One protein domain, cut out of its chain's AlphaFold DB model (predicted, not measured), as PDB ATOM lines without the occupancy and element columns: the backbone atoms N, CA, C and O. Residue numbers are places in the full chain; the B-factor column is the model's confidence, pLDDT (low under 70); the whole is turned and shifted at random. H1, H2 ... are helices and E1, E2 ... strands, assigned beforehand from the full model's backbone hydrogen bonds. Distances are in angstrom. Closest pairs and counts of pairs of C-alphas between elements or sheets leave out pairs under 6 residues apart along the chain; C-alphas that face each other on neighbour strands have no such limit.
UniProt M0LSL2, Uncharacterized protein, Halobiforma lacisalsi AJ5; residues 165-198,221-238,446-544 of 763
ATOM      1  N   ILE A 165     233.297 174.827 156.381       89.38
ATOM      2  CA  ILE A 165     234.186 175.785 157.067       89.38
ATOM      3  C   ILE A 165     233.619 177.219 157.046       89.38
ATOM      4  O   ILE A 165     234.031 178.073 157.832       89.38
ATOM      5  N   HIS A 166     232.679 177.483 156.129       87.50
ATOM      6  CA  HIS A 166     232.134 178.801 155.804       87.50
ATOM      7  C   HIS A 166     231.813 179.687 157.026       87.50
ATOM      8  O   HIS A 166     232.369 180.784 157.105       87.50
ATOM      9  N   PRO A 167     231.027 179.240 158.029       81.50
ATOM     10  CA  PRO A 167     230.695 180.082 159.182       81.50
ATOM     11  C   PRO A 167     231.915 180.468 160.039       81.50
ATOM     12  O   PRO A 167     231.967 181.576 160.574       81.50
ATOM     13  N   PHE A 168     232.915 179.590 160.165       86.12
ATOM     14  CA  PHE A 168     234.136 179.866 160.935       86.12
ATOM     15  C   PHE A 168     235.052 180.835 160.183       86.12
ATOM     16  O   PHE A 168     235.618 181.759 160.772       86.12
ATOM     17  N   ALA A 169     235.160 180.646 158.867       91.00
ATOM     18  CA  ALA A 169     235.884 181.532 157.970       91.00
ATOM     19  C   ALA A 169     235.285 182.949 157.973       91.00
ATOM     20  O   ALA A 169     236.027 183.927 158.008       91.00
ATOM     21  N   GLU A 170     233.960 183.091 157.991       88.00
ATOM     22  CA  GLU A 170     233.312 184.407 158.054       88.00
ATOM     23  C   GLU A 170     233.537 185.099 159.396       88.00
ATOM     24  O   GLU A 170     233.884 186.281 159.428       88.00
ATOM     25  N   ALA A 171     233.414 184.371 160.510       85.00
ATOM     26  CA  ALA A 171     233.700 184.916 161.834       85.00
ATOM     27  C   ALA A 171     235.144 185.441 161.920       85.00
ATOM     28  O   ALA A 171     235.379 186.568 162.368       85.00
ATOM     29  N   ALA A 172     236.098 184.670 161.393       90.25
ATOM     30  CA  ALA A 172     237.488 185.084 161.295       90.25
ATOM     31  C   ALA A 172     237.673 186.300 160.376       90.25
ATOM     32  O   ALA A 172     238.456 187.195 160.697       90.25
ATOM     33  N   PHE A 173     236.955 186.378 159.252       91.38
ATOM     34  CA  PHE A 173     237.031 187.510 158.328       91.38
ATOM     35  C   PHE A 173     236.526 188.801 158.980       91.38
ATOM     36  O   PHE A 173     237.208 189.829 158.930       91.38
ATOM     37  N   VAL A 174     235.369 188.740 159.642       87.31
ATOM     38  CA  VAL A 174     234.757 189.855 160.381       87.31
ATOM     39  C   VAL A 174     235.680 190.326 161.501       87.31
ATOM     40  O   VAL A 174     235.944 191.521 161.596       87.31
ATOM     41  N   GLU A 175     236.228 189.409 162.302       87.38
ATOM     42  CA  GLU A 175     237.182 189.753 163.365       87.38
ATOM     43  C   GLU A 175     238.459 190.390 162.818       87.38
ATOM     44  O   GLU A 175     239.021 191.313 163.415       87.38
ATOM     45  N   THR A 176     238.917 189.916 161.659       90.00
ATOM     46  CA  THR A 176     240.156 190.409 161.070       90.00
ATOM     47  C   THR A 176     239.977 191.822 160.524       90.00
ATOM     48  O   THR A 176     240.799 192.692 160.816       90.00
ATOM     49  N   THR A 177     238.903 192.055 159.763       87.94
ATOM     50  CA  THR A 177     238.669 193.275 158.967       87.94
ATOM     51  C   THR A 177     237.813 194.340 159.647       87.94
ATOM     52  O   THR A 177     237.810 195.490 159.199       87.94
ATOM     53  N   GLY A 178     237.045 193.972 160.673       82.31
ATOM     54  CA  GLY A 178     235.993 194.814 161.239       82.31
ATOM     55  C   GLY A 178     234.776 194.991 160.318       82.31
ATOM     56  O   GLY A 178     234.043 195.974 160.472       82.31
ATOM     57  N   PHE A 179     234.569 194.099 159.336       81.19
ATOM     58  CA  PHE A 179     233.349 194.078 158.519       81.19
ATOM     59  C   PHE A 179     232.109 193.858 159.395       81.19
ATOM     60  O   PHE A 179     232.198 193.318 160.493       81.19
ATOM     61  N   THR A 180     230.933 194.272 158.932       75.19
ATOM     62  CA  THR A 180     229.674 193.954 159.628       75.19
ATOM     63  C   THR A 180     229.087 192.664 159.077       75.19
ATOM     64  O   THR A 180     229.111 192.485 157.862       75.19
ATOM     65  N   MET A 181     228.479 191.840 159.936       68.31
ATOM     66  CA  MET A 181     227.768 190.622 159.514       68.31
ATOM     67  C   MET A 181     226.730 190.908 158.413       68.31
ATOM     68  O   MET A 181     226.738 190.233 157.392       68.31
ATOM     69  N   ASP A 182     225.945 191.987 158.542       68.44
ATOM     70  CA  ASP A 182     224.958 192.432 157.533       68.44
ATOM     71  C   ASP A 182     225.563 192.711 156.140       68.44
ATOM     72  O   ASP A 182     224.843 192.807 155.153       68.44
ATOM     73  N   GLY A 183     226.879 192.931 156.056       79.38
ATOM     74  CA  GLY A 183     227.567 193.220 154.800       79.38
ATOM     75  C   GLY A 183     228.115 191.981 154.095       79.38
ATOM     76  O   GLY A 183     228.468 192.092 152.926       79.38
ATOM     77  N   LEU A 184     228.219 190.837 154.782       82.94
ATOM     78  CA  LEU A 184     228.852 189.630 154.237       82.94
ATOM     79  C   LEU A 184     228.075 189.058 153.052       82.94
ATOM     80  O   LEU A 184     228.686 188.722 152.043       82.94
ATOM     81  N   GLU A 185     226.740 189.020 153.139       85.00
ATOM     82  CA  GLU A 185     225.885 188.564 152.036       85.00
ATOM     83  C   GLU A 185     226.133 189.412 150.780       85.00
ATOM     84  O   GLU A 185     226.445 188.885 149.715       85.00
ATOM     85  N   ASP A 186     226.065 190.739 150.917       86.75
ATOM     86  CA  ASP A 186     226.282 191.674 149.808       86.75
ATOM     87  C   ASP A 186     227.694 191.552 149.194       86.75
ATOM     88  O   ASP A 186     227.860 191.838 148.007       86.75
ATOM     89  N   GLU A 187     228.699 191.166 149.989       89.50
ATOM     90  CA  GLU A 187     230.097 191.039 149.557       89.50
ATOM     91  C   GLU A 187     230.380 189.694 148.871       89.50
ATOM     92  O   GLU A 187     231.003 189.679 147.812       89.50
ATOM     93  N   PHE A 188     229.928 188.574 149.444       90.69
ATOM     94  CA  PHE A 188     230.379 187.238 149.042       90.69
ATOM     95  C   PHE A 188     229.337 186.407 148.289       90.69
ATOM     96  O   PHE A 188     229.715 185.486 147.565       90.69
ATOM     97  N   TYR A 189     228.040 186.723 148.392       89.31
ATOM     98  CA  TYR A 189     226.976 185.882 147.833       89.31
ATOM     99  C   TYR A 189     227.121 185.652 146.323       89.31
ATOM    100  O   TYR A 189     226.966 184.525 145.857       89.31
ATOM    101  N   GLU A 190     227.397 186.705 145.542       89.88
ATOM    102  CA  GLU A 190     227.502 186.589 144.079       89.88
ATOM    103  C   GLU A 190     228.649 185.645 143.685       89.88
ATOM    104  O   GLU A 190     228.431 184.727 142.895       89.88
ATOM    105  N   ASP A 191     229.826 185.810 144.294       91.00
ATOM    106  CA  ASP A 191     231.010 184.998 143.999       91.00
ATOM    107  C   ASP A 191     230.858 183.547 144.491       91.00
ATOM    108  O   ASP A 191     231.220 182.607 143.776       91.00
ATOM    109  N   LEU A 192     230.264 183.333 145.673       89.88
ATOM    110  CA  LEU A 192     230.002 181.992 146.206       89.88
ATOM    111  C   LEU A 192     228.939 181.241 145.396       89.88
ATOM    112  O   LEU A 192     229.095 180.045 145.162       89.88
ATOM    113  N   ASN A 193     227.900 181.924 144.911       88.44
ATOM    114  CA  ASN A 193     226.857 181.323 144.073       88.44
ATOM    115  C   ASN A 193     227.351 181.008 142.648       88.44
ATOM    116  O   ASN A 193     226.780 180.169 141.951       88.44
ATOM    117  N   GLU A 194     228.401 181.692 142.181       88.38
ATOM    118  CA  GLU A 194     229.098 181.336 140.939       88.38
ATOM    119  C   GLU A 194     230.085 180.170 141.118       88.38
ATOM    120  O   GLU A 194     230.502 179.570 140.119       88.38
ATOM    121  N   SER A 195     230.454 179.834 142.358       86.38
ATOM    122  CA  SER A 195     231.296 178.674 142.649       86.38
ATOM    123  C   SER A 195     230.547 177.362 142.376       86.38
ATOM    124  O   SER A 195     229.335 177.268 142.538       86.38
ATOM    125  N   ASP A 196     231.271 176.304 141.999       84.31
ATOM    126  CA  ASP A 196     230.685 174.959 141.873       84.31
ATOM    127  C   ASP A 196     230.441 174.297 143.257       84.31
ATOM    128  O   ASP A 196     230.007 173.144 143.309       84.31
ATOM    129  N   ARG A 197     230.769 174.988 144.365       85.06
ATOM    130  CA  ARG A 197     230.750 174.455 145.736       85.06
ATOM    131  C   ARG A 197     229.391 174.614 146.414       85.06
ATOM    132  O   ARG A 197     228.932 173.661 147.032       85.06
ATOM    133  N   PHE A 198     228.765 175.783 146.284       84.94
ATOM    134  CA  PHE A 198     227.512 176.118 146.962       84.94
ATOM    135  C   PHE A 198     226.383 176.325 145.959       84.94
ATOM    136  O   PHE A 198     226.597 176.860 144.872       84.94
ATOM    137  N   LYS A 221     220.909 178.328 178.306       64.81
ATOM    138  CA  LYS A 221     221.065 179.787 178.491       64.81
ATOM    139  C   LYS A 221     222.494 180.219 178.813       64.81
ATOM    140  O   LYS A 221     222.889 181.318 178.431       64.81
ATOM    141  N   ASN A 222     223.257 179.395 179.534       67.88
ATOM    142  CA  ASN A 222     224.647 179.722 179.848       67.88
ATOM    143  C   ASN A 222     225.538 179.604 178.606       67.88
ATOM    144  O   ASN A 222     226.383 180.470 178.394       67.88
ATOM    145  N   VAL A 223     225.307 178.579 177.782       64.56
ATOM    146  CA  VAL A 223     226.010 178.362 176.509       64.56
ATOM    147  C   VAL A 223     225.704 179.496 175.531       64.56
ATOM    148  O   VAL A 223     226.621 180.143 175.031       64.56
ATOM    149  N   VAL A 224     224.423 179.835 175.352       64.19
ATOM    150  CA  VAL A 224     223.991 180.972 174.520       64.19
ATOM    151  C   VAL A 224     224.599 182.284 175.025       64.19
ATOM    152  O   VAL A 224     225.099 183.076 174.235       64.19
ATOM    153  N   GLY A 225     224.650 182.501 176.343       68.31
ATOM    154  CA  GLY A 225     225.300 183.683 176.915       68.31
ATOM    155  C   GLY A 225     226.818 183.738 176.680       68.31
ATOM    156  O   GLY A 225     227.369 184.833 176.537       68.31
ATOM    157  N   LYS A 226     227.507 182.585 176.634       70.81
ATOM    158  CA  LYS A 226     228.933 182.493 176.270       70.81
ATOM    159  C   LYS A 226     229.121 182.895 174.808       70.81
ATOM    160  O   LYS A 226     229.935 183.771 174.535       70.81
ATOM    161  N   LEU A 227     228.305 182.349 173.909       67.81
ATOM    162  CA  LEU A 227     228.313 182.686 172.488       67.81
ATOM    163  C   LEU A 227     228.048 184.177 172.240       67.81
ATOM    164  O   LEU A 227     228.844 184.842 171.584       67.81
ATOM    165  N   GLU A 228     226.969 184.727 172.807       69.94
ATOM    166  CA  GLU A 228     226.650 186.157 172.699       69.94
ATOM    167  C   GLU A 228     227.818 187.022 173.191       69.94
ATOM    168  O   GLU A 228     228.116 188.069 172.618       69.94
ATOM    169  N   SER A 229     228.500 186.598 174.259       77.00
ATOM    170  CA  SER A 229     229.684 187.292 174.763       77.00
ATOM    171  C   SER A 229     230.857 187.246 173.783       77.00
ATOM    172  O   SER A 229     231.581 188.236 173.716       77.00
ATOM    173  N   GLU A 230     231.085 186.140 173.076       74.00
ATOM    174  CA  GLU A 230     232.155 186.046 172.075       74.00
ATOM    175  C   GLU A 230     231.836 186.898 170.841       74.00
ATOM    176  O   GLU A 230     232.643 187.745 170.473       74.00
ATOM    177  N   VAL A 231     230.618 186.806 170.297       70.12
ATOM    178  CA  VAL A 231     230.175 187.613 169.143       70.12
ATOM    179  C   VAL A 231     230.305 189.116 169.413       70.12
ATOM    180  O   VAL A 231     230.835 189.862 168.592       70.12
ATOM    181  N   ASN A 232     229.912 189.576 170.605       72.81
ATOM    182  CA  ASN A 232     230.039 190.988 170.981       72.81
ATOM    183  C   ASN A 232     231.499 191.484 171.074       72.81
ATOM    184  O   ASN A 232     231.720 192.696 171.056       72.81
ATOM    185  N   LYS A 233     232.500 190.601 171.223       73.81
ATOM    186  CA  LYS A 233     233.918 191.010 171.186       73.81
ATOM    187  C   LYS A 233     234.376 191.302 169.757       73.81
ATOM    188  O   LYS A 233     235.157 192.236 169.562       73.81
ATOM    189  N   ILE A 234     233.858 190.557 168.781       69.81
ATOM    190  CA  ILE A 234     234.232 190.649 167.362       69.81
ATOM    191  C   ILE A 234     233.924 192.031 166.800       69.81
ATOM    192  O   ILE A 234     234.812 192.669 166.247       69.81
ATOM    193  N   GLU A 235     232.708 192.543 167.022       60.56
ATOM    194  CA  GLU A 235     232.249 193.836 166.478       60.56
ATOM    195  C   GLU A 235     233.093 195.049 166.932       60.56
ATOM    196  O   GLU A 235     232.868 196.179 166.495       60.56
ATOM    197  N   SER A 236     234.057 194.846 167.837       59.34
ATOM    198  CA  SER A 236     234.963 195.879 168.338       59.34
ATOM    199  C   SER A 236     236.416 195.760 167.865       59.34
ATOM    200  O   SER A 236     237.220 196.621 168.235       59.34
ATOM    201  N   THR A 237     236.744 194.748 167.056       63.94
ATOM    202  CA  THR A 237     238.122 194.407 166.669       63.94
ATOM    203  C   THR A 237     238.344 194.667 165.173       63.94
ATOM    204  O   THR A 237     237.553 194.252 164.337       63.94
ATOM    205  N   ASP A 238     239.407 195.406 164.844       76.31
ATOM    206  CA  ASP A 238     239.923 195.625 163.482       76.31
ATOM    207  C   ASP A 238     241.424 195.347 163.555       76.31
ATOM    208  O   ASP A 238     242.215 196.214 163.941       76.31
ATOM    209  N   ASP A 446     245.169 199.705 153.992       86.88
ATOM    210  CA  ASP A 446     244.081 198.970 154.652       86.88
ATOM    211  C   ASP A 446     243.031 198.481 153.648       86.88
ATOM    212  O   ASP A 446     242.681 197.308 153.625       86.88
ATOM    213  N   THR A 447     242.570 199.359 152.748       87.56
ATOM    214  CA  THR A 447     241.574 198.992 151.727       87.56
ATOM    215  C   THR A 447     242.109 197.971 150.724       87.56
ATOM    216  O   THR A 447     241.352 197.145 150.226       87.56
ATOM    217  N   TRP A 448     243.401 198.025 150.384       91.56
ATOM    218  CA  TRP A 448     243.997 197.017 149.506       91.56
ATOM    219  C   TRP A 448     244.107 195.670 150.227       91.56
ATOM    220  O   TRP A 448     243.699 194.666 149.657       91.56
ATOM    221  N   LEU A 449     244.562 195.665 151.483       92.69
ATOM    222  CA  LEU A 449     244.662 194.457 152.308       92.69
ATOM    223  C   LEU A 449     243.301 193.812 152.572       92.69
ATOM    224  O   LEU A 449     243.193 192.595 152.504       92.69
ATOM    225  N   GLN A 450     242.260 194.612 152.815       89.62
ATOM    226  CA  GLN A 450     240.889 194.115 152.958       89.62
ATOM    227  C   GLN A 450     240.417 193.396 151.689       89.62
ATOM    228  O   GLN A 450     239.909 192.288 151.792       89.62
ATOM    229  N   ASN A 451     240.655 193.961 150.499       90.56
ATOM    230  CA  ASN A 451     240.298 193.294 149.240       90.56
ATOM    231  C   ASN A 451     241.105 192.003 149.014       90.56
ATOM    232  O   ASN A 451     240.539 190.996 148.599       90.56
ATOM    233  N   GLU A 452     242.417 192.010 149.295       92.69
ATOM    234  CA  GLU A 452     243.238 190.788 149.213       92.69
ATOM    235  C   GLU A 452     242.728 189.719 150.188       92.69
ATOM    236  O   GLU A 452     242.784 188.525 149.891       92.69
ATOM    237  N   LEU A 453     242.227 190.137 151.353       94.12
ATOM    238  CA  LEU A 453     241.659 189.233 152.335       94.12
ATOM    239  C   LEU A 453     240.273 188.714 151.919       94.12
ATOM    240  O   LEU A 453     239.999 187.551 152.182       94.12
ATOM    241  N   SER A 454     239.439 189.497 151.223       94.00
ATOM    242  CA  SER A 454     238.185 189.001 150.624       94.00
ATOM    243  C   SER A 454     238.460 187.876 149.618       94.00
ATOM    244  O   SER A 454     237.823 186.827 149.672       94.00
ATOM    245  N   GLU A 455     239.465 188.043 148.747       93.75
ATOM    246  CA  GLU A 455     239.884 186.984 147.814       93.75
ATOM    247  C   GLU A 455     240.405 185.746 148.564       93.75
ATOM    248  O   GLU A 455     240.047 184.616 148.239       93.75
ATOM    249  N   THR A 456     241.199 185.962 149.616       95.75
ATOM    250  CA  THR A 456     241.704 184.895 150.499       95.75
ATOM    251  C   THR A 456     240.553 184.137 151.169       95.75
ATOM    252  O   THR A 456     240.576 182.910 151.236       95.75
ATOM    253  N   HIS A 457     239.541 184.857 151.655       95.62
ATOM    254  CA  HIS A 457     238.365 184.287 152.298       95.62
ATOM    255  C   HIS A 457     237.598 183.378 151.334       95.62
ATOM    256  O   HIS A 457     237.356 182.221 151.670       95.62
ATOM    257  N   LEU A 458     237.327 183.843 150.108       94.69
ATOM    258  CA  LEU A 458     236.696 183.027 149.064       94.69
ATOM    259  C   LEU A 458     237.498 181.755 148.762       94.69
ATOM    260  O   LEU A 458     236.913 180.677 148.653       94.69
ATOM    261  N   THR A 459     238.829 181.843 148.670       95.19
ATOM    262  CA  THR A 459     239.687 180.661 148.491       95.19
ATOM    263  C   THR A 459     239.537 179.681 149.651       95.19
ATOM    264  O   THR A 459     239.301 178.504 149.413       95.19
ATOM    265  N   VAL A 460     239.601 180.143 150.902       95.94
ATOM    266  CA  VAL A 460     239.450 179.260 152.071       95.94
ATOM    267  C   VAL A 460     238.081 178.585 152.095       95.94
ATOM    268  O   VAL A 460     238.003 177.376 152.278       95.94
ATOM    269  N   VAL A 461     237.008 179.341 151.868       93.31
ATOM    270  CA  VAL A 461     235.633 178.825 151.902       93.31
ATOM    271  C   VAL A 461     235.367 177.809 150.785       93.31
ATOM    272  O   VAL A 461     234.571 176.894 150.971       93.31
ATOM    273  N   THR A 462     236.024 177.947 149.632       93.50
ATOM    274  CA  THR A 462     235.787 177.074 148.469       93.50
ATOM    275  C   THR A 462     236.767 175.908 148.343       93.50
ATOM    276  O   THR A 462     236.405 174.895 147.742       93.50
ATOM    277  N   GLU A 463     237.990 176.024 148.871       94.50
ATOM    278  CA  GLU A 463     239.033 174.998 148.734       94.50
ATOM    279  C   GLU A 463     239.195 174.101 149.965       94.50
ATOM    280  O   GLU A 463     239.644 172.962 149.814       94.50
ATOM    281  N   VAL A 464     238.831 174.561 151.169       94.62
ATOM    282  CA  VAL A 464     238.820 173.684 152.347       94.62
ATOM    283  C   VAL A 464     237.700 172.665 152.181       94.62
ATOM    284  O   VAL A 464     236.527 173.013 152.061       94.62
ATOM    285  N   GLU A 465     238.075 171.388 152.174       92.06
ATOM    286  CA  GLU A 465     237.109 170.302 152.068       92.06
ATOM    287  C   GLU A 465     236.148 170.294 153.270       92.06
ATOM    288  O   GLU A 465     236.579 170.536 154.404       92.06
ATOM    289  N   PRO A 466     234.874 169.929 153.065       88.88
ATOM    290  CA  PRO A 466     233.948 169.738 154.170       88.88
ATOM    291  C   PRO A 466     234.391 168.598 155.084       88.88
ATOM    292  O   PRO A 466     235.196 167.733 154.704       88.88
ATOM    293  N   LEU A 467     233.818 168.573 156.283       88.00
ATOM    294  CA  LEU A 467     233.843 167.393 157.139       88.00
ATOM    295  C   LEU A 467     232.577 166.571 156.910       88.00
ATOM    296  O   LEU A 467     231.475 167.079 157.084       88.00
ATOM    297  N   GLU A 468     232.748 165.301 156.556       86.31
ATOM    298  CA  GLU A 468     231.682 164.297 156.603       86.31
ATOM    299  C   GLU A 468     231.668 163.719 158.021       86.31
ATOM    300  O   GLU A 468     232.636 163.081 158.441       86.31
ATOM    301  N   VAL A 469     230.609 163.996 158.783       82.00
ATOM    302  CA  VAL A 469     230.525 163.619 160.199       82.00
ATOM    303  C   VAL A 469     229.298 162.760 160.449       82.00
ATOM    304  O   VAL A 469     228.189 163.135 160.074       82.00
ATOM    305  N   ASP A 470     229.480 161.632 161.133       78.88
ATOM    306  CA  ASP A 470     228.361 160.810 161.581       78.88
ATOM    307  C   ASP A 470     227.547 161.549 162.655       78.88
ATOM    308  O   ASP A 470     228.084 162.127 163.605       78.88
ATOM    309  N   LEU A 471     226.222 161.513 162.516       75.50
ATOM    310  CA  LEU A 471     225.285 162.144 163.443       75.50
ATOM    311  C   LEU A 471     225.540 161.797 164.924       75.50
ATOM    312  O   LEU A 471     225.304 162.626 165.804       75.50
ATOM    313  N   PHE A 472     226.010 160.583 165.217       76.19
ATOM    314  CA  PHE A 472     226.315 160.135 166.574       76.19
ATOM    315  C   PHE A 472     227.604 160.718 167.128       76.19
ATOM    316  O   PHE A 472     227.658 161.013 168.323       76.19
ATOM    317  N   ASP A 473     228.607 160.938 166.284       78.00
ATOM    318  CA  ASP A 473     229.869 161.565 166.687       78.00
ATOM    319  C   ASP A 473     229.664 163.055 167.034       78.00
ATOM    320  O   ASP A 473     230.421 163.641 167.799       78.00
ATOM    321  N   MET A 474     228.581 163.673 166.552       77.69
ATOM    322  CA  MET A 474     228.182 165.032 166.950       77.69
ATOM    323  C   MET A 474     227.561 165.096 168.359       77.69
ATOM    324  O   MET A 474     227.528 166.153 168.983       77.69
ATOM    325  N   VAL A 475     227.052 163.987 168.900       75.50
ATOM    326  CA  VAL A 475     226.413 163.954 170.239       75.50
ATOM    327  C   VAL A 475     227.176 163.110 171.249       75.50
ATOM    328  O   VAL A 475     226.810 163.069 172.423       75.50
ATOM    329  N   THR A 476     228.234 162.437 170.808       74.25
ATOM    330  CA  THR A 476     229.096 161.606 171.646       74.25
ATOM    331  C   THR A 476     230.559 161.955 171.400       74.25
ATOM    332  O   THR A 476     230.965 162.200 170.274       74.25
ATOM    333  N   GLY A 477     231.376 161.953 172.455       78.81
ATOM    334  CA  GLY A 477     232.813 162.214 172.328       78.81
ATOM    335  C   GLY A 477     233.196 163.695 172.205       78.81
ATOM    336  O   GLY A 477     232.454 164.579 172.624       78.81
ATOM    337  N   GLU A 478     234.417 163.934 171.715       85.94
ATOM    338  CA  GLU A 478     234.972 165.279 171.480       85.94
ATOM    339  C   GLU A 478     234.392 165.876 170.194       85.94
ATOM    340  O   GLU A 478     234.154 165.143 169.233       85.94
ATOM    341  N   SER A 479     234.218 167.201 170.152       87.31
ATOM    342  CA  SER A 479     233.647 167.868 168.985       87.31
ATOM    343  C   SER A 479     234.384 167.529 167.677       87.31
ATOM    344  O   SER A 479     235.582 167.799 167.550       87.31
ATOM    345  N   PRO A 480     233.675 167.045 166.643       87.94
ATOM    346  CA  PRO A 480     234.272 166.789 165.333       87.94
ATOM    347  C   PRO A 480     234.722 168.083 164.632       87.94
ATOM    348  O   PRO A 480     235.552 168.042 163.729       87.94
ATOM    349  N   ILE A 481     234.258 169.255 165.093       88.19
ATOM    350  CA  ILE A 481     234.664 170.577 164.587       88.19
ATOM    351  C   ILE A 481     236.185 170.771 164.679       88.19
ATOM    352  O   ILE A 481     236.771 171.402 163.800       88.19
ATOM    353  N   TYR A 482     236.850 170.189 165.685       93.12
ATOM    354  CA  TYR A 482     238.308 170.268 165.829       93.12
ATOM    355  C   TYR A 482     239.067 169.670 164.633       93.12
ATOM    356  O   TYR A 482     240.212 170.043 164.378       93.12
ATOM    357  N   GLU A 483     238.452 168.778 163.853       93.38
ATOM    358  CA  GLU A 483     239.093 168.191 162.676       93.38
ATOM    359  C   GLU A 483     239.358 169.227 161.568       93.38
ATOM    360  O   GLU A 483     240.333 169.086 160.816       93.38
ATOM    361  N   PHE A 484     238.592 170.328 161.526       93.69
ATOM    362  CA  PHE A 484     238.843 171.431 160.597       93.69
ATOM    363  C   PHE A 484     240.237 172.034 160.761       93.69
ATOM    364  O   PHE A 484     240.797 172.486 159.765       93.69
ATOM    365  N   GLU A 485     240.840 172.005 161.958       95.81
ATOM    366  CA  GLU A 485     242.198 172.530 162.163       95.81
ATOM    367  C   GLU A 485     243.191 171.882 161.193       95.81
ATOM    368  O   GLU A 485     244.031 172.556 160.595       95.81
ATOM    369  N   SER A 486     243.058 170.567 160.992       95.69
ATOM    370  CA  SER A 486     243.928 169.818 160.091       95.69
ATOM    371  C   SER A 486     243.691 170.174 158.625       95.69
ATOM    372  O   SER A 486     244.662 170.399 157.907       95.69
ATOM    373  N   LYS A 487     242.428 170.312 158.195       95.56
ATOM    374  CA  LYS A 487     242.069 170.683 156.817       95.56
ATOM    375  C   LYS A 487     242.482 172.114 156.475       95.56
ATOM    376  O   LYS A 487     243.012 172.367 155.401       95.56
ATOM    377  N   VAL A 488     242.300 173.046 157.408       96.81
ATOM    378  CA  VAL A 488     242.713 174.448 157.255       96.81
ATOM    379  C   VAL A 488     244.242 174.558 157.191       96.81
ATOM    380  O   VAL A 488     244.769 175.284 156.352       96.81
ATOM    381  N   ALA A 489     244.968 173.787 158.011       96.06
ATOM    382  CA  ALA A 489     246.434 173.763 158.001       96.06
ATOM    383  C   ALA A 489     247.042 173.231 156.691       96.06
ATOM    384  O   ALA A 489     248.193 173.540 156.385       96.06
ATOM    385  N   GLU A 490     246.300 172.440 155.907       95.44
ATOM    386  CA  GLU A 490     246.753 172.006 154.579       95.44
ATOM    387  C   GLU A 490     246.792 173.156 153.564       95.44
ATOM    388  O   GLU A 490     247.597 173.106 152.636       95.44
ATOM    389  N   LEU A 491     245.966 174.192 153.759       95.31
ATOM    390  CA  LEU A 491     245.833 175.336 152.857       95.31
ATOM    391  C   LEU A 491     246.613 176.581 153.331       95.31
ATOM    392  O   LEU A 491     247.017 177.400 152.507       95.31
ATOM    393  N   GLU A 492     246.844 176.718 154.641       96.19
ATOM    394  CA  GLU A 492     247.429 177.908 155.280       96.19
ATOM    395  C   GLU A 492     248.725 178.399 154.611       96.19
ATOM    396  O   GLU A 492     248.770 179.534 154.141       96.19
ATOM    397  N   ASP A 493     249.772 177.570 154.530       94.38
ATOM    398  CA  ASP A 493     251.088 178.003 154.015       94.38
ATOM    399  C   ASP A 493     251.008 178.437 152.540       94.38
ATOM    400  O   ASP A 493     251.591 179.457 152.158       94.38
ATOM    401  N   ASP A 494     250.237 177.706 151.728       94.69
ATOM    402  CA  ASP A 494     250.071 177.985 150.300       94.69
ATOM    403  C   ASP A 494     249.321 179.306 150.068       94.69
ATOM    404  O   ASP A 494     249.674 180.062 149.161       94.69
ATOM    405  N   VAL A 495     248.332 179.629 150.908       95.88
ATOM    406  CA  VAL A 495     247.541 180.863 150.797       95.88
ATOM    407  C   VAL A 495     248.246 182.065 151.435       95.88
ATOM    408  O   VAL A 495     248.301 183.145 150.833       95.88
ATOM    409  N   VAL A 496     248.817 181.909 152.634       96.44
ATOM    410  CA  VAL A 496     249.537 182.981 153.346       96.44
ATOM    411  C   VAL A 496     250.723 183.466 152.520       96.44
ATOM    412  O   VAL A 496     250.910 184.677 152.370       96.44
ATOM    413  N   TYR A 497     251.482 182.540 151.929       95.62
ATOM    414  CA  TYR A 497     252.673 182.857 151.143       95.62
ATOM    415  C   TYR A 497     252.445 182.845 149.626       95.62
ATOM    416  O   TYR A 497     253.417 182.800 148.863       95.62
ATOM    417  N   ASP A 498     251.192 182.928 149.160       93.44
ATOM    418  CA  ASP A 498     250.905 182.982 147.725       93.44
ATOM    419  C   ASP A 498     251.611 184.176 147.050       93.44
ATOM    420  O   ASP A 498     251.523 185.340 147.461       93.44
ATOM    421  N   GLY A 499     252.342 183.867 145.979       88.38
ATOM    422  CA  GLY A 499     253.175 184.820 145.251       88.38
ATOM    423  C   GLY A 499     254.538 185.139 145.881       88.38
ATOM    424  O   GLY A 499     255.278 185.914 145.277       88.38
ATOM    425  N   ILE A 500     254.910 184.536 147.021       92.06
ATOM    426  CA  ILE A 500     256.181 184.788 147.726       92.06
ATOM    427  C   ILE A 500     257.171 183.630 147.495       92.06
ATOM    428  O   ILE A 500     257.145 182.599 148.174       92.06
ATOM    429  N   ASP A 501     258.105 183.806 146.552       85.19
ATOM    430  CA  ASP A 501     259.183 182.838 146.269       85.19
ATOM    431  C   ASP A 501     260.467 183.205 147.034       85.19
ATOM    432  O   ASP A 501     261.364 183.882 146.531       85.19
ATOM    433  N   GLY A 502     260.555 182.747 148.284       88.31
ATOM    434  CA  GLY A 502     261.730 182.933 149.138       88.31
ATOM    435  C   GLY A 502     261.619 184.126 150.083       88.31
ATOM    436  O   GLY A 502     261.480 183.898 151.278       88.31
ATOM    437  N   SER A 503     261.687 185.356 149.570       92.12
ATOM    438  CA  SER A 503     261.639 186.603 150.357       92.12
ATOM    439  C   SER A 503     260.431 187.462 150.003       92.12
ATOM    440  O   SER A 503     259.979 187.427 148.862       92.12
ATOM    441  N   TYR A 504     259.941 188.259 150.955       94.38
ATOM    442  CA  TYR A 504     258.909 189.262 150.678       94.38
ATOM    443  C   TYR A 504     259.462 190.319 149.720       94.38
ATOM    444  O   TYR A 504     260.609 190.765 149.847       94.38
ATOM    445  N   GLU A 505     258.639 190.769 148.781       91.88
ATOM    446  CA  GLU A 505     259.052 191.788 147.817       91.88
ATOM    447  C   GLU A 505     259.259 193.146 148.506       91.88
ATOM    448  O   GLU A 505     260.267 193.826 148.283       91.88
ATOM    449  N   ASN A 506     258.325 193.545 149.374       91.12
ATOM    450  CA  ASN A 506     258.311 194.825 150.088       91.12
ATOM    451  C   ASN A 506     257.456 194.771 151.373       91.12
ATOM    452  O   ASN A 506     256.940 193.717 151.739       91.12
ATOM    453  N   ALA A 507     257.321 195.905 152.072       92.44
ATOM    454  CA  ALA A 507     256.569 195.978 153.326       92.44
ATOM    455  C   ALA A 507     255.067 195.676 153.148       92.44
ATOM    456  O   ALA A 507     254.550 194.875 153.924       92.44
ATOM    457  N   PRO A 508     254.372 196.187 152.110       93.00
ATOM    458  CA  PRO A 508     252.997 195.776 151.819       93.00
ATOM    459  C   PRO A 508     252.823 194.281 151.535       93.00
ATOM    460  O   PRO A 508     251.816 193.712 151.935       93.00
ATOM    461  N   ASP A 509     253.780 193.633 150.867       93.50
ATOM    462  CA  ASP A 509     253.738 192.187 150.613       93.50
ATOM    463  C   ASP A 509     253.843 191.375 151.912       93.50
ATOM    464  O   ASP A 509     253.080 190.436 152.132       93.50
ATOM    465  N   MET A 510     254.729 191.800 152.819       94.44
ATOM    466  CA  MET A 510     254.832 191.218 154.158       94.44
ATOM    467  C   MET A 510     253.575 191.494 154.996       94.44
ATOM    468  O   MET A 510     253.095 190.593 155.673       94.44
ATOM    469  N   ALA A 511     252.994 192.695 154.910       94.12
ATOM    470  CA  ALA A 511     251.735 193.034 155.578       94.12
ATOM    471  C   ALA A 511     250.549 192.218 155.044       94.12
ATOM    472  O   ALA A 511     249.683 191.823 155.817       94.12
ATOM    473  N   ARG A 512     250.524 191.910 153.743       94.62
ATOM    474  CA  ARG A 512     249.540 190.995 153.155       94.62
ATOM    475  C   ARG A 512     249.663 189.591 153.734       94.62
ATOM    476  O   ARG A 512     248.649 189.030 154.137       94.62
ATOM    477  N   ALA A 513     250.879 189.049 153.807       96.50
ATOM    478  CA  ALA A 513     251.108 187.761 154.454       96.50
ATOM    479  C   ALA A 513     250.692 187.804 155.937       96.50
ATOM    480  O   ALA A 513     250.034 186.883 156.402       96.50
ATOM    481  N   GLU A 514     250.999 188.888 156.658       95.62
ATOM    482  CA  GLU A 514     250.646 189.058 158.076       95.62
ATOM    483  C   GLU A 514     249.134 189.090 158.301       95.62
ATOM    484  O   GLU A 514     248.625 188.406 159.184       95.62
ATOM    485  N   VAL A 515     248.390 189.828 157.474       95.31
ATOM    486  CA  VAL A 515     246.924 189.873 157.560       95.31
ATOM    487  C   VAL A 515     246.304 188.515 157.224       95.31
ATOM    488  O   VAL A 515     245.359 188.098 157.892       95.31
ATOM    489  N   ARG A 516     246.844 187.788 156.235       96.62
ATOM    490  CA  ARG A 516     246.402 186.417 155.929       96.62
ATOM    491  C   ARG A 516     246.703 185.460 157.078       96.62
ATOM    492  O   ARG A 516     245.818 184.714 157.480       96.62
ATOM    493  N   GLN A 517     247.909 185.513 157.641       95.81
ATOM    494  CA  GLN A 517     248.294 184.712 158.804       95.81
ATOM    495  C   GLN A 517     247.348 184.979 159.975       95.81
ATOM    496  O   GLN A 517     246.833 184.046 160.584       95.81
ATOM    497  N   ARG A 518     247.044 186.254 160.236       94.75
ATOM    498  CA  ARG A 518     246.112 186.660 161.289       94.75
ATOM    499  C   ARG A 518     244.699 186.123 161.066       94.75
ATOM    500  O   ARG A 518     244.043 185.705 162.014       94.75
ATOM    501  N   TYR A 519     244.242 186.097 159.819       95.62
ATOM    502  CA  TYR A 519     242.969 185.488 159.453       95.62
ATOM    503  C   TYR A 519     242.937 183.979 159.742       95.62
ATOM    504  O   TYR A 519     241.981 183.514 160.356       95.62
ATOM    505  N   PHE A 520     243.993 183.231 159.403       97.06
ATOM    506  CA  PHE A 520     244.100 181.808 159.757       97.06
ATOM    507  C   PHE A 520     244.173 181.581 161.275       97.06
ATOM    508  O   PHE A 520     243.474 180.714 161.792       97.06
ATOM    509  N   GLU A 521     244.928 182.402 162.014       95.19
ATOM    510  CA  GLU A 521     244.931 182.374 163.485       95.19
ATOM    511  C   GLU A 521     243.523 182.560 164.065       95.19
ATOM    512  O   GLU A 521     243.133 181.846 164.992       95.19
ATOM    513  N   ASN A 522     242.747 183.487 163.497       93.25
ATOM    514  CA  ASN A 522     241.365 183.711 163.900       93.25
ATOM    515  C   ASN A 522     240.466 182.521 163.514       93.25
ATOM    516  O   ASN A 522     239.627 182.135 164.323       93.25
ATOM    517  N   ILE A 523     240.662 181.878 162.353       95.06
ATOM    518  CA  ILE A 523     239.945 180.636 161.998       95.06
ATOM    519  C   ILE A 523     240.191 179.559 163.060       95.06
ATOM    520  O   ILE A 523     239.230 178.977 163.560       95.06
ATOM    521  N   TYR A 524     241.446 179.318 163.448       96.50
ATOM    522  CA  TYR A 524     241.769 178.332 164.484       96.50
ATOM    523  C   TYR A 524     241.135 178.683 165.831       96.50
ATOM    524  O   TYR A 524     240.564 177.814 166.489       96.50
ATOM    525  N   ALA A 525     241.161 179.960 166.219       92.69
ATOM    526  CA  ALA A 525     240.498 180.417 167.436       92.69
ATOM    527  C   ALA A 525     238.973 180.188 167.391       92.69
ATOM    528  O   ALA A 525     238.375 179.833 168.412       92.69
ATOM    529  N   TRP A 526     238.344 180.349 166.223       89.31
ATOM    530  CA  TRP A 526     236.916 180.092 166.025       89.31
ATOM    531  C   TRP A 526     236.569 178.612 166.029       89.31
ATOM    532  O   TRP A 526     235.594 178.233 166.681       89.31
ATOM    533  N   ILE A 527     237.377 177.775 165.379       91.94
ATOM    534  CA  ILE A 527     237.258 176.316 165.454       91.94
ATOM    535  C   ILE A 527     237.348 175.869 166.917       91.94
ATOM    536  O   ILE A 527     236.465 175.156 167.393       91.94
ATOM    537  N   GLU A 528     238.343 176.358 167.666       92.25
ATOM    538  CA  GLU A 528     238.511 176.006 169.076       92.25
ATOM    539  C   GLU A 528     237.314 176.461 169.923       92.25
ATOM    540  O   GLU A 528     236.765 175.690 170.717       92.25
ATOM    541  N   THR A 529     236.889 177.714 169.746       86.94
ATOM    542  CA  THR A 529     235.768 178.308 170.487       86.94
ATOM    543  C   THR A 529     234.477 177.541 170.240       86.94
ATOM    544  O   THR A 529     233.741 177.251 171.186       86.94
ATOM    545  N   MET A 530     234.207 177.185 168.987       83.50
ATOM    546  CA  MET A 530     232.998 176.467 168.609       83.50
ATOM    547  C   MET A 530     233.033 175.000 169.007       83.50
ATOM    548  O   MET A 530     232.020 174.509 169.499       83.50
ATOM    549  N   GLY A 531     234.184 174.333 168.904       86.31
ATOM    550  CA  GLY A 531     234.368 172.997 169.469       86.31
ATOM    551  C   GLY A 531     234.103 172.984 170.978       86.31
ATOM    552  O   GLY A 531     233.363 172.141 171.472       86.31
ATOM    553  N   GLN A 532     234.570 174.001 171.713       86.88
ATOM    554  CA  GLN A 532     234.283 174.113 173.150       86.88
ATOM    555  C   GLN A 532     232.804 174.403 173.440       86.88
ATOM    556  O   GLN A 532     232.268 173.921 174.431       86.88
ATOM    557  N   ILE A 533     232.139 175.231 172.626       80.25
ATOM    558  CA  ILE A 533     230.695 175.492 172.756       80.25
ATOM    559  C   ILE A 533     229.890 174.223 172.461       80.25
ATOM    560  O   ILE A 533     228.875 173.982 173.118       80.25
ATOM    561  N   HIS A 534     230.336 173.424 171.493       82.75
ATOM    562  CA  HIS A 534     229.768 172.123 171.180       82.75
ATOM    563  C   HIS A 534     229.891 171.166 172.368       82.75
ATOM    564  O   HIS A 534     228.875 170.671 172.851       82.75
ATOM    565  N   ASP A 535     231.098 170.985 172.903       85.06
ATOM    566  CA  ASP A 535     231.344 170.121 174.062       85.06
ATOM    567  C   ASP A 535     230.539 170.581 175.291       85.06
ATOM    568  O   ASP A 535     229.830 169.784 175.904       85.06
ATOM    569  N   ASP A 536     230.530 171.891 175.585       81.50
ATOM    570  CA  ASP A 536     229.713 172.477 176.660       81.50
ATOM    571  C   ASP A 536     228.200 172.225 176.437       81.50
ATOM    572  O   ASP A 536     227.432 172.115 177.400       81.50
ATOM    573  N   SER A 537     227.745 172.164 175.177       76.44
ATOM    574  CA  SER A 537     226.345 171.873 174.828       76.44
ATOM    575  C   SER A 537     226.002 170.403 175.043       76.44
ATOM    576  O   SER A 537     224.933 170.121 175.585       76.44
ATOM    577  N   ASN A 538     226.890 169.486 174.656       78.75
ATOM    578  CA  ASN A 538     226.714 168.050 174.873       78.75
ATOM    579  C   ASN A 538     226.720 167.714 176.367       78.75
ATOM    580  O   ASN A 538     225.834 166.996 176.823       78.75
ATOM    581  N   ASP A 539     227.612 168.327 177.147       80.06
ATOM    582  CA  ASP A 539     227.615 168.207 178.608       80.06
ATOM    583  C   ASP A 539     226.294 168.713 179.216       80.06
ATOM    584  O   ASP A 539     225.695 168.062 180.074       80.06
ATOM    585  N   ALA A 540     225.786 169.860 178.749       76.62
ATOM    586  CA  ALA A 540     224.511 170.399 179.221       76.62
ATOM    587  C   ALA A 540     223.308 169.523 178.816       76.62
ATOM    588  O   ALA A 540     222.340 169.414 179.577       76.62
ATOM    589  N   ALA A 541     223.351 168.917 177.628       74.88
ATOM    590  CA  ALA A 541     222.350 167.969 177.153       74.88
ATOM    591  C   ALA A 541     222.377 166.671 177.972       74.88
ATOM    592  O   ALA A 541     221.316 166.205 178.392       74.88
ATOM    593  N   ASP A 542     223.563 166.132 178.272       76.75
ATOM    594  CA  ASP A 542     223.727 164.963 179.140       76.75
ATOM    595  C   ASP A 542     223.237 165.247 180.565       76.75
ATOM    596  O   ASP A 542     222.512 164.436 181.136       76.75
ATOM    597  N   GLU A 543     223.515 166.432 181.121       77.00
ATOM    598  CA  GLU A 543     222.958 166.851 182.412       77.00
ATOM    599  C   GLU A 543     221.421 166.921 182.380       77.00
ATOM    600  O   GLU A 543     220.759 166.451 183.309       77.00
ATOM    601  N   MET A 544     220.837 167.480 181.313       72.19
ATOM    602  CA  MET A 544     219.383 167.598 181.154       72.19
ATOM    603  C   MET A 544     218.710 166.227 181.034       72.19
ATOM    604  O   MET A 544     217.736 165.951 181.740       72.19
TER     605      MET A 544
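What this domain is: This is residues 165 to 198, 221 to 238 and 446 to 544 of the 763 residues of an uncharacterized protein of Halobiforma lacisalsi AJ5 (UniProt M0LSL2). One long helix, H6, makes the length of the model; H5 folds back beside it, H3 packs on it with residues 223 to 227, and the antiparallel pair H1 and H4 crosses it steeply. H2 packs on H4, away from H6. The printed part has 151 residues, mostly helix, with six named helices and one named strand in the order H1, H2, H3, H4, E1, H5, H6. It is compact, with a radius of gyration of the C-alphas of 16.8 A, and elongated, spanning 56 by 31 by 31 A.

How they stand to each other: H1, residues 166 to 177, touches H6, residues 507 to 544, at a steep tilt of 50 degrees; the closest C-alphas, of Ala 172 and Asn 522, are 4.9 A apart. H4, residues 446 to 463, touches H1 at a shallow tilt of 12 degrees, opposite ways, closest at C-alphas 166 and 461, 5.2 A. H2, residues 181 to 194, touches H4 with residues 188 to 192 alone, closest at C-alphas 192 and 458, 7.4 A. H3, residues 221 to 234, touches H6 with residues 223 to 227 alone, closest at C-alphas 223 and 533, 6.7 A. H5, residues 480 to 496, forms a helical hairpin with H6, closest at C-alphas 496 and 513, 5.2 A. Every O i to N i+4 pair is within hydrogen-bond range in H1, H4 and H6, but 6 of 10 in H2, 9 of 10 in H3 and 6 of 13 in H5, where 10 of 14 O i to N i+3 pairs are.

Where its parts are: H1 begins at C-alpha 166 (232.134, 178.801, 155.804). E1, residues 467 to 470, pairs with no named strand. H5 has a kink of 41 degrees near residue 490. H6, 54.4 A long, ends at C-alpha 544 (219.383, 167.598, 181.154).

The domain as a whole: Residues 199 to 220 and 239 to 445 are not printed, with gaps of 32.4 A and 10.3 A between C-alphas. Of the links printed whole, none is long. The mean pLDDT of the printed part is 86.2; residues 181 to 182, 221 to 225, 227 to 228 and 234 to 237 are under 70.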